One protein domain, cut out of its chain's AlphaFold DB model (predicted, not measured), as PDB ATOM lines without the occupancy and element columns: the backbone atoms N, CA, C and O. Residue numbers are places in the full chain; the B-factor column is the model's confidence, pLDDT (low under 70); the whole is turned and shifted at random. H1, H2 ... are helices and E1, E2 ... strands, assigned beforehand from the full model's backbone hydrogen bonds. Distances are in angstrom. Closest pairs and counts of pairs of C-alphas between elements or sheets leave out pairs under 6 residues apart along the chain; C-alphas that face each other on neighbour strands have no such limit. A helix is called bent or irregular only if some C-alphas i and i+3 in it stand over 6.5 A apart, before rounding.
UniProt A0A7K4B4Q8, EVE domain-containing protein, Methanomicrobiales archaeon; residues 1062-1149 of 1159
ATOM      1  N   GLU A1062      61.493   5.739  94.920       87.94
ATOM      2  CA  GLU A1062      61.446   7.160  95.288       87.94
ATOM      3  C   GLU A1062      61.716   8.075  94.082       87.94
ATOM      4  O   GLU A1062      61.145   9.155  93.989       87.94
ATOM      5  N   GLN A1063      62.527   7.602  93.130       84.69
ATOM      6  CA  GLN A1063      62.891   8.298  91.892       84.69
ATOM      7  C   GLN A1063      62.118   7.754  90.672       84.69
ATOM      8  O   GLN A1063      62.715   7.450  89.644       84.69
ATOM      9  N   ASP A1064      60.796   7.601  90.781       85.81
ATOM     10  CA  ASP A1064      59.914   7.278  89.641       85.81
ATOM     11  C   ASP A1064      59.541   8.567  88.882       85.81
ATOM     12  O   ASP A1064      58.438   9.087  89.021       85.81
ATOM     13  N   LEU A1065      60.513   9.142  88.160       72.50
ATOM     14  CA  LEU A1065      60.427  10.493  87.576       72.50
ATOM     15  C   LEU A1065      59.250  10.676  86.604       72.50
ATOM     16  O   LEU A1065      58.629  11.735  86.600       72.50
ATOM     17  N   ASP A1066      58.935   9.636  85.833       80.75
ATOM     18  CA  ASP A1066      57.876   9.647  84.817       80.75
ATOM     19  C   ASP A1066      56.573   8.986  85.313       80.75
ATOM     20  O   ASP A1066      55.659   8.748  84.526       80.75
ATOM     21  N   ASN A1067      56.475   8.663  86.612       86.38
ATOM     22  CA  ASN A1067      55.351   7.937  87.223       86.38
ATOM     23  C   ASN A1067      55.020   6.586  86.546       86.38
ATOM     24  O   ASN A1067      53.879   6.130  86.625       86.38
ATOM     25  N   ILE A1068      55.980   5.934  85.881       88.62
ATOM     26  CA  ILE A1068      55.733   4.719  85.082       88.62
ATOM     27  C   ILE A1068      55.302   3.563  85.987       88.62
ATOM     28  O   ILE A1068      54.315   2.874  85.709       88.62
ATOM     29  N   GLU A1069      56.021   3.346  87.090       91.19
ATOM     30  CA  GLU A1069      55.684   2.273  88.028       91.19
ATOM     31  C   GLU A1069      54.412   2.611  88.814       91.19
ATOM     32  O   GLU A1069      53.571   1.735  89.034       91.19
ATOM     33  N   LEU A1070      54.207   3.884  89.170       92.88
ATOM     34  CA  LEU A1070      52.966   4.340  89.793       92.88
ATOM     35  C   LEU A1070      51.741   4.130  88.888       92.88
ATOM     36  O   LEU A1070      50.731   3.594  89.352       92.88
ATOM     37  N   GLN A1071      51.826   4.493  87.607       92.38
ATOM     38  CA  GLN A1071      50.756   4.295  86.628       92.38
ATOM     39  C   GLN A1071      50.439   2.807  86.462       92.38
ATOM     40  O   GLN A1071      49.272   2.416  86.457       92.38
ATOM     41  N   LYS A1072      51.464   1.955  86.405       92.38
ATOM     42  CA  LYS A1072      51.297   0.502  86.307       92.38
ATOM     43  C   LYS A1072      50.627  -0.096  87.545       92.38
ATOM     44  O   LYS A1072      49.760  -0.963  87.415       92.38
ATOM     45  N   VAL A1073      50.997   0.348  88.749       93.50
ATOM     46  CA  VAL A1073      50.311  -0.049  89.995       93.50
ATOM     47  C   VAL A1073      48.855   0.409  89.968       93.50
ATOM     48  O   VAL A1073      47.963  -0.363  90.330       93.50
ATOM     49  N   PHE A1074      48.605   1.634  89.506       93.94
ATOM     50  CA  PHE A1074      47.258   2.170  89.386       93.94
ATOM     51  C   PHE A1074      46.399   1.327  88.438       93.94
ATOM     52  O   PHE A1074      45.324   0.876  88.825       93.94
ATOM     53  N   GLU A1075      46.908   1.039  87.241       92.19
ATOM     54  CA  GLU A1075      46.238   0.242  86.213       92.19
ATOM     55  C   GLU A1075      45.934  -1.183  86.667       92.19
ATOM     56  O   GLU A1075      44.819  -1.672  86.511       92.19
ATOM     57  N   THR A1076      46.933  -1.862  87.225       90.00
ATOM     58  CA  THR A1076      46.843  -3.310  87.455       90.00
ATOM     59  C   THR A1076      46.226  -3.678  88.796       90.00
ATOM     60  O   THR A1076      45.832  -4.830  88.980       90.00
ATOM     61  N   ARG A1077      46.173  -2.744  89.756       92.25
ATOM     62  CA  ARG A1077      45.737  -3.037  91.131       92.25
ATOM     63  C   ARG A1077      44.696  -2.065  91.668       92.25
ATOM     64  O   ARG A1077      43.732  -2.515  92.275       92.25
ATOM     65  N   ILE A1078      44.879  -0.760  91.469       94.75
ATOM     66  CA  ILE A1078      44.012   0.256  92.089       94.75
ATOM     67  C   ILE A1078      42.704   0.423  91.323       94.75
ATOM     68  O   ILE A1078      41.640   0.377  91.930       94.75
ATOM     69  N   LEU A1079      42.765   0.588  90.002       93.00
ATOM     70  CA  LEU A1079      41.579   0.795  89.178       93.00
ATOM     71  C   LEU A1079      40.604  -0.399  89.252       93.00
ATOM     72  O   LEU A1079      39.436  -0.145  89.543       93.00
ATOM     73  N   PRO A1080      41.040  -1.672  89.128       92.25
ATOM     74  CA  PRO A1080      40.141  -2.816  89.301       92.25
ATOM     75  C   PRO A1080      39.495  -2.876  90.693       92.25
ATOM     76  O   PRO A1080      38.319  -3.206  90.820       92.25
ATOM     77  N   LEU A1081      40.238  -2.511  91.746       92.19
ATOM     78  CA  LEU A1081      39.708  -2.465  93.112       92.19
ATOM     79  C   LEU A1081      38.627  -1.383  93.263       92.19
ATOM     80  O   LEU A1081      37.605  -1.610  93.909       92.19
ATOM     81  N   LEU A1082      38.823  -0.214  92.644       92.81
ATOM     82  CA  LEU A1082      37.817   0.849  92.613       92.81
ATOM     83  C   LEU A1082      36.566   0.418  91.837       92.81
ATOM     84  O   LEU A1082      35.455   0.676  92.298       92.81
ATOM     85  N   GLU A1083      36.723  -0.264  90.701       89.69
ATOM     86  CA  GLU A1083      35.592  -0.819  89.943       89.69
ATOM     87  C   GLU A1083      34.772  -1.811  90.780       89.69
ATOM     88  O   GLU A1083      33.543  -1.808  90.704       89.69
ATOM     89  N   GLU A1084      35.425  -2.617  91.621       89.25
ATOM     90  CA  GLU A1084      34.750  -3.534  92.542       89.25
ATOM     91  C   GLU A1084      34.038  -2.786  93.685       89.25
ATOM     92  O   GLU A1084      32.871  -3.053  93.985       89.25
ATOM     93  N   TYR A1085      34.697  -1.803  94.303       90.69
ATOM     94  CA  TYR A1085      34.125  -1.010  95.404       90.69
ATOM     95  C   TYR A1085      32.896  -0.201  94.997       90.69
ATOM     96  O   TYR A1085      31.953  -0.030  95.786       90.69
ATOM     97  N   PHE A1086      32.917   0.303  93.770       89.81
ATOM     98  CA  PHE A1086      31.887   1.147  93.183       89.81
ATOM     99  C   PHE A1086      31.203   0.432  92.018       89.81
ATOM    100  O   PHE A1086      30.840   1.053  91.019       89.81
ATOM    101  N   PHE A1087      31.003  -0.882  92.152       84.62
ATOM    102  CA  PHE A1087      30.298  -1.676  91.155       84.62
ATOM    103  C   PHE A1087      28.918  -1.066  90.853       84.62
ATOM    104  O   PHE A1087      28.091  -0.902  91.752       84.62
ATOM    105  N   ASN A1088      28.687  -0.726  89.581       78.38
ATOM    106  CA  ASN A1088      27.516   0.004  89.067       78.38
ATOM    107  C   ASN A1088      27.294   1.430  89.618       78.38
ATOM    108  O   ASN A1088      26.256   2.028  89.335       78.38
ATOM    109  N   ASP A1089      28.260   2.011  90.327       86.88
ATOM    110  CA  ASP A1089      28.204   3.372  90.874       86.88
ATOM    111  C   ASP A1089      29.121   4.317  90.076       86.88
ATOM    112  O   ASP A1089      30.213   4.720  90.487       86.88
ATOM    113  N   TRP A1090      28.672   4.635  88.860       85.12
ATOM    114  CA  TRP A1090      29.431   5.436  87.898       85.12
ATOM    115  C   TRP A1090      29.635   6.888  88.335       85.12
ATOM    116  O   TRP A1090      30.615   7.510  87.930       85.12
ATOM    117  N   GLU A1091      28.730   7.438  89.146       85.12
ATOM    118  CA  GLU A1091      28.838   8.806  89.659       85.12
ATOM    119  C   GLU A1091      29.934   8.905  90.728       85.12
ATOM    120  O   GLU A1091      30.763   9.822  90.684       85.12
ATOM    121  N   ALA A1092      30.019   7.918  91.627       87.12
ATOM    122  CA  ALA A1092      31.131   7.812  92.566       87.12
ATOM    123  C   ALA A1092      32.468   7.594  91.839       87.12
ATOM    124  O   ALA A1092      33.441   8.294  92.129       87.12
ATOM    125  N   LEU A1093      32.511   6.702  90.840       89.06
ATOM    126  CA  LEU A1093      33.713   6.504  90.018       89.06
ATOM    127  C   LEU A1093      34.121   7.780  89.276       89.06
ATOM    128  O   LEU A1093      35.299   8.125  89.277       89.06
ATOM    129  N   ALA A1094      33.177   8.521  88.694       87.56
ATOM    130  CA  ALA A1094      33.452   9.805  88.046       87.56
ATOM    131  C   ALA A1094      33.973  10.860  89.035       87.56
ATOM    132  O   ALA A1094      34.808  11.689  88.673       87.56
ATOM    133  N   THR A1095      33.498  10.830  90.282       89.31
ATOM    134  CA  THR A1095      33.965  11.722  91.352       89.31
ATOM    135  C   THR A1095      35.420  11.431  91.728       89.31
ATOM    136  O   THR A1095      36.196  12.361  91.940       89.31
ATOM    137  N   ILE A1096      35.804  10.152  91.763       91.88
ATOM    138  CA  ILE A1096      37.157   9.705  92.119       91.88
ATOM    139  C   ILE A1096      38.126   9.887  90.943       91.88
ATOM    140  O   ILE A1096      39.156  10.544  91.079       91.88
ATOM    141  N   LEU A1097      37.786   9.328  89.780       91.25
ATOM    142  CA  LEU A1097      38.656   9.251  88.603       91.25
ATOM    143  C   LEU A1097      38.662  10.538  87.760       91.25
ATOM    144  O   LEU A1097      39.453  10.664  86.826       91.25
ATOM    145  N   GLY A1098      37.753  11.473  88.044       88.56
ATOM    146  CA  GLY A1098      37.466  12.645  87.220       88.56
ATOM    147  C   GLY A1098      36.389  12.361  86.165       88.56
ATOM    148  O   GLY A1098      36.377  11.311  85.521       88.56
ATOM    149  N   LYS A1099      35.482  13.323  85.946       84.19
ATOM    150  CA  LYS A1099      34.322  13.163  85.041       84.19
ATOM    151  C   LYS A1099      34.709  12.749  83.620       84.19
ATOM    152  O   LYS A1099      33.987  11.989  82.983       84.19
ATOM    153  N   GLU A1100      35.854  13.216  83.134       84.94
ATOM    154  CA  GLU A1100      36.350  12.900  81.793       84.94
ATOM    155  C   GLU A1100      36.845  11.456  81.648       84.94
ATOM    156  O   GLU A1100      36.992  10.975  80.527       84.94
ATOM    157  N   SER A1101      37.069  10.745  82.756       87.06
ATOM    158  CA  SER A1101      37.501   9.342  82.774       87.06
ATOM    159  C   SER A1101      36.374   8.364  82.451       87.06
ATOM    160  O   SER A1101      36.649   7.233  82.051       87.06
ATOM    161  N   ILE A1102      35.115   8.802  82.552       86.56
ATOM    162  CA  ILE A1102      33.942   8.027  82.145       86.56
ATOM    163  C   ILE A1102      33.520   8.467  80.737       86.56
ATOM    164  O   ILE A1102      33.391   9.656  80.441       86.56
ATOM    165  N   LYS A1103      33.319   7.508  79.829       83.19
ATOM    166  CA  LYS A1103      32.795   7.750  78.480       83.19
ATOM    167  C   LYS A1103      31.439   7.082  78.290       83.19
ATOM    168  O   LYS A1103      31.204   5.952  78.717       83.19
ATOM    169  N   VAL A1104      30.586   7.791  77.562       75.44
ATOM    170  CA  VAL A1104      29.327   7.272  77.039       75.44
ATOM    171  C   VAL A1104      29.644   6.293  75.908       75.44
ATOM    172  O   VAL A1104      30.215   6.674  74.881       75.44
ATOM    173  N   ASP A1105      29.305   5.024  76.103       69.56
ATOM    174  CA  ASP A1105      29.457   3.980  75.101       69.56
ATOM    175  C   ASP A1105      28.310   4.061  74.091       69.56
ATOM    176  O   ASP A1105      27.240   3.472  74.249       69.56
ATOM    177  N   LYS A1106      28.562   4.795  73.004       63.06
ATOM    178  CA  LYS A1106      27.617   4.956  71.891       63.06
ATOM    179  C   LYS A1106      27.260   3.636  71.193       63.06
ATOM    180  O   LYS A1106      26.311   3.630  70.418       63.06
ATOM    181  N   LYS A1107      27.993   2.538  71.440       60.72
ATOM    182  CA  LYS A1107      27.676   1.202  70.901       60.72
ATOM    183  C   LYS A1107      26.627   0.451  71.732       60.72
ATOM    184  O   LYS A1107      26.107  -0.551  71.256       60.72
ATOM    185  N   LYS A1108      26.311   0.923  72.943       55.56
ATOM    186  CA  LYS A1108      25.270   0.382  73.833       55.56
ATOM    187  C   LYS A1108      24.122   1.389  73.946       55.56
ATOM    188  O   LYS A1108      23.938   1.999  74.996       55.56
ATOM    189  N   LYS A1109      23.426   1.616  72.832       58.44
ATOM    190  CA  LYS A1109      22.278   2.526  72.731       58.44
ATOM    191  C   LYS A1109      20.990   1.724  72.921       58.44
ATOM    192  O   LYS A1109      20.789   0.747  72.210       58.44
ATOM    193  N   LEU A1110      20.145   2.138  73.859       57.19
ATOM    194  CA  LEU A1110      18.768   1.664  73.988       57.19
ATOM    195  C   LEU A1110      17.842   2.876  73.908       57.19
ATOM    196  O   LEU A1110      18.099   3.898  74.548       57.19
ATOM    197  N   VAL A1111      16.795   2.768  73.097       61.19
ATOM    198  CA  VAL A1111      15.747   3.784  73.011       61.19
ATOM    199  C   VAL A1111      14.580   3.299  73.852       61.19
ATOM    200  O   VAL A1111      14.095   2.190  73.638       61.19
ATOM    201  N   TRP A1112      14.183   4.096  74.839       56.88
ATOM    202  CA  TRP A1112      12.964   3.856  75.599       56.88
ATOM    203  C   TRP A1112      11.845   4.680  74.973       56.88
ATOM    204  O   TRP A1112      11.935   5.907  74.921       56.88
ATOM    205  N   ASP A1113      10.819   4.001  74.478       59.78
ATOM    206  CA  ASP A1113       9.612   4.643  73.980       59.78
ATOM    207  C   ASP A1113       8.598   4.741  75.131       59.78
ATOM    208  O   ASP A1113       8.120   3.729  75.654       59.78
ATOM    209  N   GLU A1114       8.305   5.973  75.560       55.25
ATOM    210  CA  GLU A1114       7.364   6.247  76.651       55.25
ATOM    211  C   GLU A1114       5.910   5.908  76.291       55.25
ATOM    212  O   GLU A1114       5.140   5.541  77.182       55.25
ATOM    213  N   ASP A1115       5.539   5.968  75.010       55.50
ATOM    214  CA  ASP A1115       4.179   5.703  74.540       55.50
ATOM    215  C   ASP A1115       3.896   4.196  74.458       55.50
ATOM    216  O   ASP A1115       2.772   3.747  74.713       55.50
ATOM    217  N   THR A1116       4.910   3.388  74.128       64.06
ATOM    218  CA  THR A1116       4.765   1.926  74.004       64.06
ATOM    219  C   THR A1116       5.276   1.145  75.216       64.06
ATOM    220  O   THR A1116       4.916  -0.028  75.381       64.06
ATOM    221  N   GLY A1117       6.085   1.769  76.082       61.44
ATOM    222  CA  GLY A1117       6.694   1.144  77.259       61.44
ATOM    223  C   GLY A1117       7.673   0.020  76.907       61.44
ATOM    224  O   GLY A1117       7.803  -0.950  77.665       61.44
ATOM    225  N   LYS A1118       8.302   0.092  75.728       63.09
ATOM    226  CA  LYS A1118       9.209  -0.928  75.185       63.09
ATOM    227  C   LYS A1118      10.530  -0.313  74.732       63.09
ATOM    228  O   LYS A1118      10.631   0.881  74.467       63.09
ATOM    229  N   PHE A1119      11.549  -1.167  74.645       60.97
ATOM    230  CA  PHE A1119      12.811  -0.818  74.001       60.97
ATOM    231  C   PHE A1119      12.682  -1.053  72.493       60.97
ATOM    232  O   PHE A1119      12.448  -2.193  72.086       60.97
ATOM    233  N   GLU A1120      12.821  -0.001  71.686       60.22
ATOM    234  CA  GLU A1120      12.698  -0.069  70.221       60.22
ATOM    235  C   GLU A1120      13.988   0.374  69.509       60.22
ATOM    236  O   GLU A1120      14.817   1.091  70.070       60.22
ATOM    237  N   ASP A1121      14.178  -0.060  68.260       52.47
ATOM    238  CA  ASP A1121      15.287   0.389  67.413       52.47
ATOM    239  C   ASP A1121      14.838   1.614  66.594       52.47
ATOM    240  O   ASP A1121      14.254   1.487  65.523       52.47
ATOM    241  N   GLU A1122      15.116   2.803  67.134       54.56
ATOM    242  CA  GLU A1122      15.092   4.120  66.468       54.56
ATOM    243  C   GLU A1122      13.839   4.485  65.632       54.56
ATOM    244  O   GLU A1122      13.862   4.431  64.402       54.56
ATOM    245  N   SER A1123      12.811   5.064  66.270       42.16
ATOM    246  CA  SER A1123      11.972   6.090  65.621       42.16
ATOM    247  C   SER A1123      11.239   6.992  66.623       42.16
ATOM    248  O   SER A1123      10.517   6.489  67.471       42.16
ATOM    249  N   GLY A1124      11.366   8.316  66.461       48.47
ATOM    250  CA  GLY A1124      10.617   9.335  67.220       48.47
ATOM    251  C   GLY A1124      11.452  10.101  68.251       48.47
ATOM    252  O   GLY A1124      12.544   9.667  68.598       48.47
ATOM    253  N   ASP A1125      10.968  11.271  68.690       48.50
ATOM    254  CA  ASP A1125      11.570  12.060  69.780       48.50
ATOM    255  C   ASP A1125      11.542  11.230  71.073       48.50
ATOM    256  O   ASP A1125      10.520  11.139  71.743       48.50
ATOM    257  N   THR A1126      12.659  10.581  71.394       43.94
ATOM    258  CA  THR A1126      12.756   9.621  72.504       43.94
ATOM    259  C   THR A1126      14.053   9.807  73.284       43.94
ATOM    260  O   THR A1126      15.116  10.012  72.686       43.94
ATOM    261  N   ASP A1127      13.973   9.669  74.607       43.91
ATOM    262  CA  ASP A1127      15.109   9.722  75.525       43.91
ATOM    263  C   ASP A1127      16.083   8.550  75.296       43.91
ATOM    264  O   ASP A1127      15.725   7.369  75.309       43.91
ATOM    265  N   PHE A1128      17.358   8.880  75.078       52.91
ATOM    266  CA  PHE A1128      18.407   7.896  74.813       52.91
ATOM    267  C   PHE A1128      19.048   7.394  76.111       52.91
ATOM    268  O   PHE A1128      19.621   8.180  76.869       52.91
ATOM    269  N   ILE A1129      19.069   6.073  76.313       55.88
ATOM    270  CA  ILE A1129      19.844   5.432  77.382       55.88
ATOM    271  C   ILE A1129      21.139   4.885  76.777       55.88
ATOM    272  O   ILE A1129      21.123   4.022  75.895       55.88
ATOM    273  N   TYR A1130      22.277   5.381  77.259       59.53
ATOM    274  CA  TYR A1130      23.598   4.922  76.837       59.53
ATOM    275  C   TYR A1130      24.302   4.141  77.950       59.53
ATOM    276  O   TYR A1130      24.270   4.541  79.114       59.53
ATOM    277  N   GLY A1131      25.014   3.071  77.590       60.09
ATOM    278  CA  GLY A1131      25.956   2.421  78.504       60.09
ATOM    279  C   GLY A1131      27.128   3.343  78.872       60.09
ATOM    280  O   GLY A1131      27.569   4.151  78.057       60.09
ATOM    281  N   LEU A1132      27.664   3.214  80.086       73.69
ATOM    282  CA  LEU A1132      28.881   3.907  80.523       73.69
ATOM    283  C   LEU A1132      30.075   2.943  80.510       73.69
ATOM    284  O   LEU A1132      29.919   1.733  80.679       73.69
ATOM    285  N   SER A1133      31.271   3.470  80.255       80.00
ATOM    286  CA  SER A1133      32.529   2.715  80.319       80.00
ATOM    287  C   SER A1133      33.687   3.619  80.738       80.00
ATOM    288  O   SER A1133      33.623   4.835  80.560       80.00
ATOM    289  N   ILE A1134      34.756   3.032  81.271       81.31
ATOM    290  CA  ILE A1134      35.982   3.760  81.613       81.31
ATOM    291  C   ILE A1134      36.818   4.002  80.336       81.31
ATOM    292  O   ILE A1134      36.782   3.218  79.378       81.31
ATOM    293  N   ARG A1135      37.504   5.150  80.258       83.69
ATOM    294  CA  ARG A1135      38.450   5.481  79.172       83.69
ATOM    295  C   ARG A1135      39.748   4.667  79.281       83.69
ATOM    296  O   ARG A1135      39.902   3.845  80.170       83.69
ATOM    297  N   ASP A1136      40.664   4.875  78.333       83.94
ATOM    298  CA  ASP A1136      41.999   4.268  78.388       83.94
ATOM    299  C   ASP A1136      42.697   4.603  79.711       83.94
ATOM    300  O   ASP A1136      42.623   5.744  80.177       83.94
ATOM    301  N   VAL A1137      43.368   3.621  80.308       79.44
ATOM    302  CA  VAL A1137      43.897   3.733  81.671       79.44
ATOM    303  C   VAL A1137      44.922   4.857  81.803       79.44
ATOM    304  O   VAL A1137      44.949   5.535  82.829       79.44
ATOM    305  N   SER A1138      45.690   5.137  80.750       80.50
ATOM    306  CA  SER A1138      46.653   6.246  80.742       80.50
ATOM    307  C   SER A1138      45.955   7.598  80.898       80.50
ATOM    308  O   SER A1138      46.402   8.463  81.646       80.50
ATOM    309  N   ILE A1139      44.802   7.756  80.242       85.12
ATOM    310  CA  ILE A1139      43.966   8.960  80.336       85.12
ATOM    311  C   ILE A1139      43.318   9.040  81.720       85.12
ATOM    312  O   ILE A1139      43.256  10.112  82.313       85.12
ATOM    313  N   VAL A1140      42.839   7.910  82.239       89.00
ATOM    314  CA  VAL A1140      42.186   7.831  83.553       89.00
ATOM    315  C   VAL A1140      43.161   8.186  84.670       89.00
ATOM    316  O   VAL A1140      42.799   8.944  85.568       89.00
ATOM    317  N   PHE A1141      44.394   7.680  84.610       90.88
ATOM    318  CA  PHE A1141      45.446   8.003  85.570       90.88
ATOM    319  C   PHE A1141      45.745   9.506  85.568       90.88
ATOM    320  O   PHE A1141      45.631  10.155  86.606       90.88
ATOM    321  N   GLU A1142      46.012  10.083  84.394       89.38
ATOM    322  CA  GLU A1142      46.256  11.522  84.227       89.38
ATOM    323  C   GLU A1142      45.097  12.384  84.745       89.38
ATOM    324  O   GLU A1142      45.297  13.351  85.486       89.38
ATOM    325  N   ASN A1143      43.863  12.011  84.409       88.75
ATOM    326  CA  ASN A1143      42.668  12.695  84.889       88.75
ATOM    327  C   ASN A1143      42.523  12.603  86.407       88.75
ATOM    328  O   ASN A1143      42.186  13.600  87.037       88.75
ATOM    329  N   THR A1144      42.811  11.443  86.997       91.44
ATOM    330  CA  THR A1144      42.758  11.235  88.451       91.44
ATOM    331  C   THR A1144      43.789  12.122  89.154       91.44
ATOM    332  O   THR A1144      43.464  12.828  90.110       91.44
ATOM    333  N   MET A1145      45.019  12.169  88.634       90.56
ATOM    334  CA  MET A1145      46.098  13.015  89.158       90.56
ATOM    335  C   MET A1145      45.754  14.510  89.085       90.56
ATOM    336  O   MET A1145      46.024  15.258  90.031       90.56
ATOM    337  N   LYS A1146      45.117  14.949  87.992       89.38
ATOM    338  CA  LYS A1146      44.612  16.323  87.827       89.38
ATOM    339  C   LYS A1146      43.431  16.621  88.747       89.38
ATOM    340  O   LYS A1146      43.416  17.678  89.372       89.38
ATOM    341  N   ASN A1147      42.479  15.695  88.866       90.38
ATOM    342  CA  ASN A1147      41.292  15.821  89.717       90.38
ATOM    343  C   ASN A1147      41.677  16.070  91.184       90.38
ATOM    344  O   ASN A1147      41.057  16.883  91.864       90.38
ATOM    345  N   PHE A1148      42.758  15.436  91.648       91.19
ATOM    346  CA  PHE A1148      43.303  15.629  92.993       91.19
ATOM    347  C   PHE A1148      44.340  16.757  93.119       91.19
ATOM    348  O   PHE A1148      44.921  16.937  94.190       91.19
ATOM    349  N   GLY A1149      44.600  17.528  92.056       84.12
ATOM    350  CA  GLY A1149      45.573  18.626  92.084       84.12
ATOM    351  C   GLY A1149      46.992  18.164  92.444       84.12
ATOM    352  O   GLY A1149      47.707  18.833  93.200       84.12
TER     353      GLY A1149
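Overview. This is residues 1062 to 1149 of the 1159 residues of the protein "EVE domain-containing protein" of Methanomicrobiales archaeon (UniProt A0A7K4B4Q8). A loose cluster of three helices, with H3 set crosswise to H1 and H2, makes one end, and a long twisted ribbon of strands E1 and E3 makes the other, with short E2 beside the far part of E1. Residues 1062 to 1069 stick out at the helical end. The printed part has 88 residues, with H1, H2, E1, E2, E3 and H3 along the chain, of mixed class; the sheet E2 - E1 - E3 is antiparallel. It is loose, with a radius of gyration of the C-alphas of 17.4 A, and spans 61 by 21 by 20 A.

Along the chain. H1, residues 1068 to 1085, begins with its C-alpha at (55.733, 4.719, 85.082) and is 24.6 A long; it has a kink of 32 degrees near residue 1077 and is only just irregular, C-alphas 1076 and 1079 being 6.9 A apart. H2 is residues 1090 to 1097. E1, residues 1102 to 1113, is 25.9 A long and bends by 76 degrees at residue 1107. E2 is residues 1118 to 1120, and E3, residues 1128 to 1134, is 19.3 A long. H3, residues 1137 to 1147, is 14.8 A long and ends at (41.292, 15.821, 89.717).

Arrangement. H1 touches H3 with residues 1071 to 1075 alone, about perpendicular at 85 degrees; their closest C-alphas, of Glu 1075 and Val 1137, are 6.2 A apart. H2 touches H3 at 77 degrees, closest at the C-alphas of Leu 1097 and Thr 1144, 4.6 A. H2 only grazes the sheet. E1 and E3 have N 1103 and O 1133 at 2.8 A; the hairpin E1 and E2 has N 1113 and O 1118 at 3.1 A, both within hydrogen-bond range. Every O i to N i+4 pair is within range in H2 and H3, and 11 of 14 in H1.

Size, cuts and confidence. The C-alphas of Gln 1063 and Asp 1115 are the farthest apart, 61.3 A. The printed part has no cut and no long link. Residues 1105 to 1131 have pLDDT under 70.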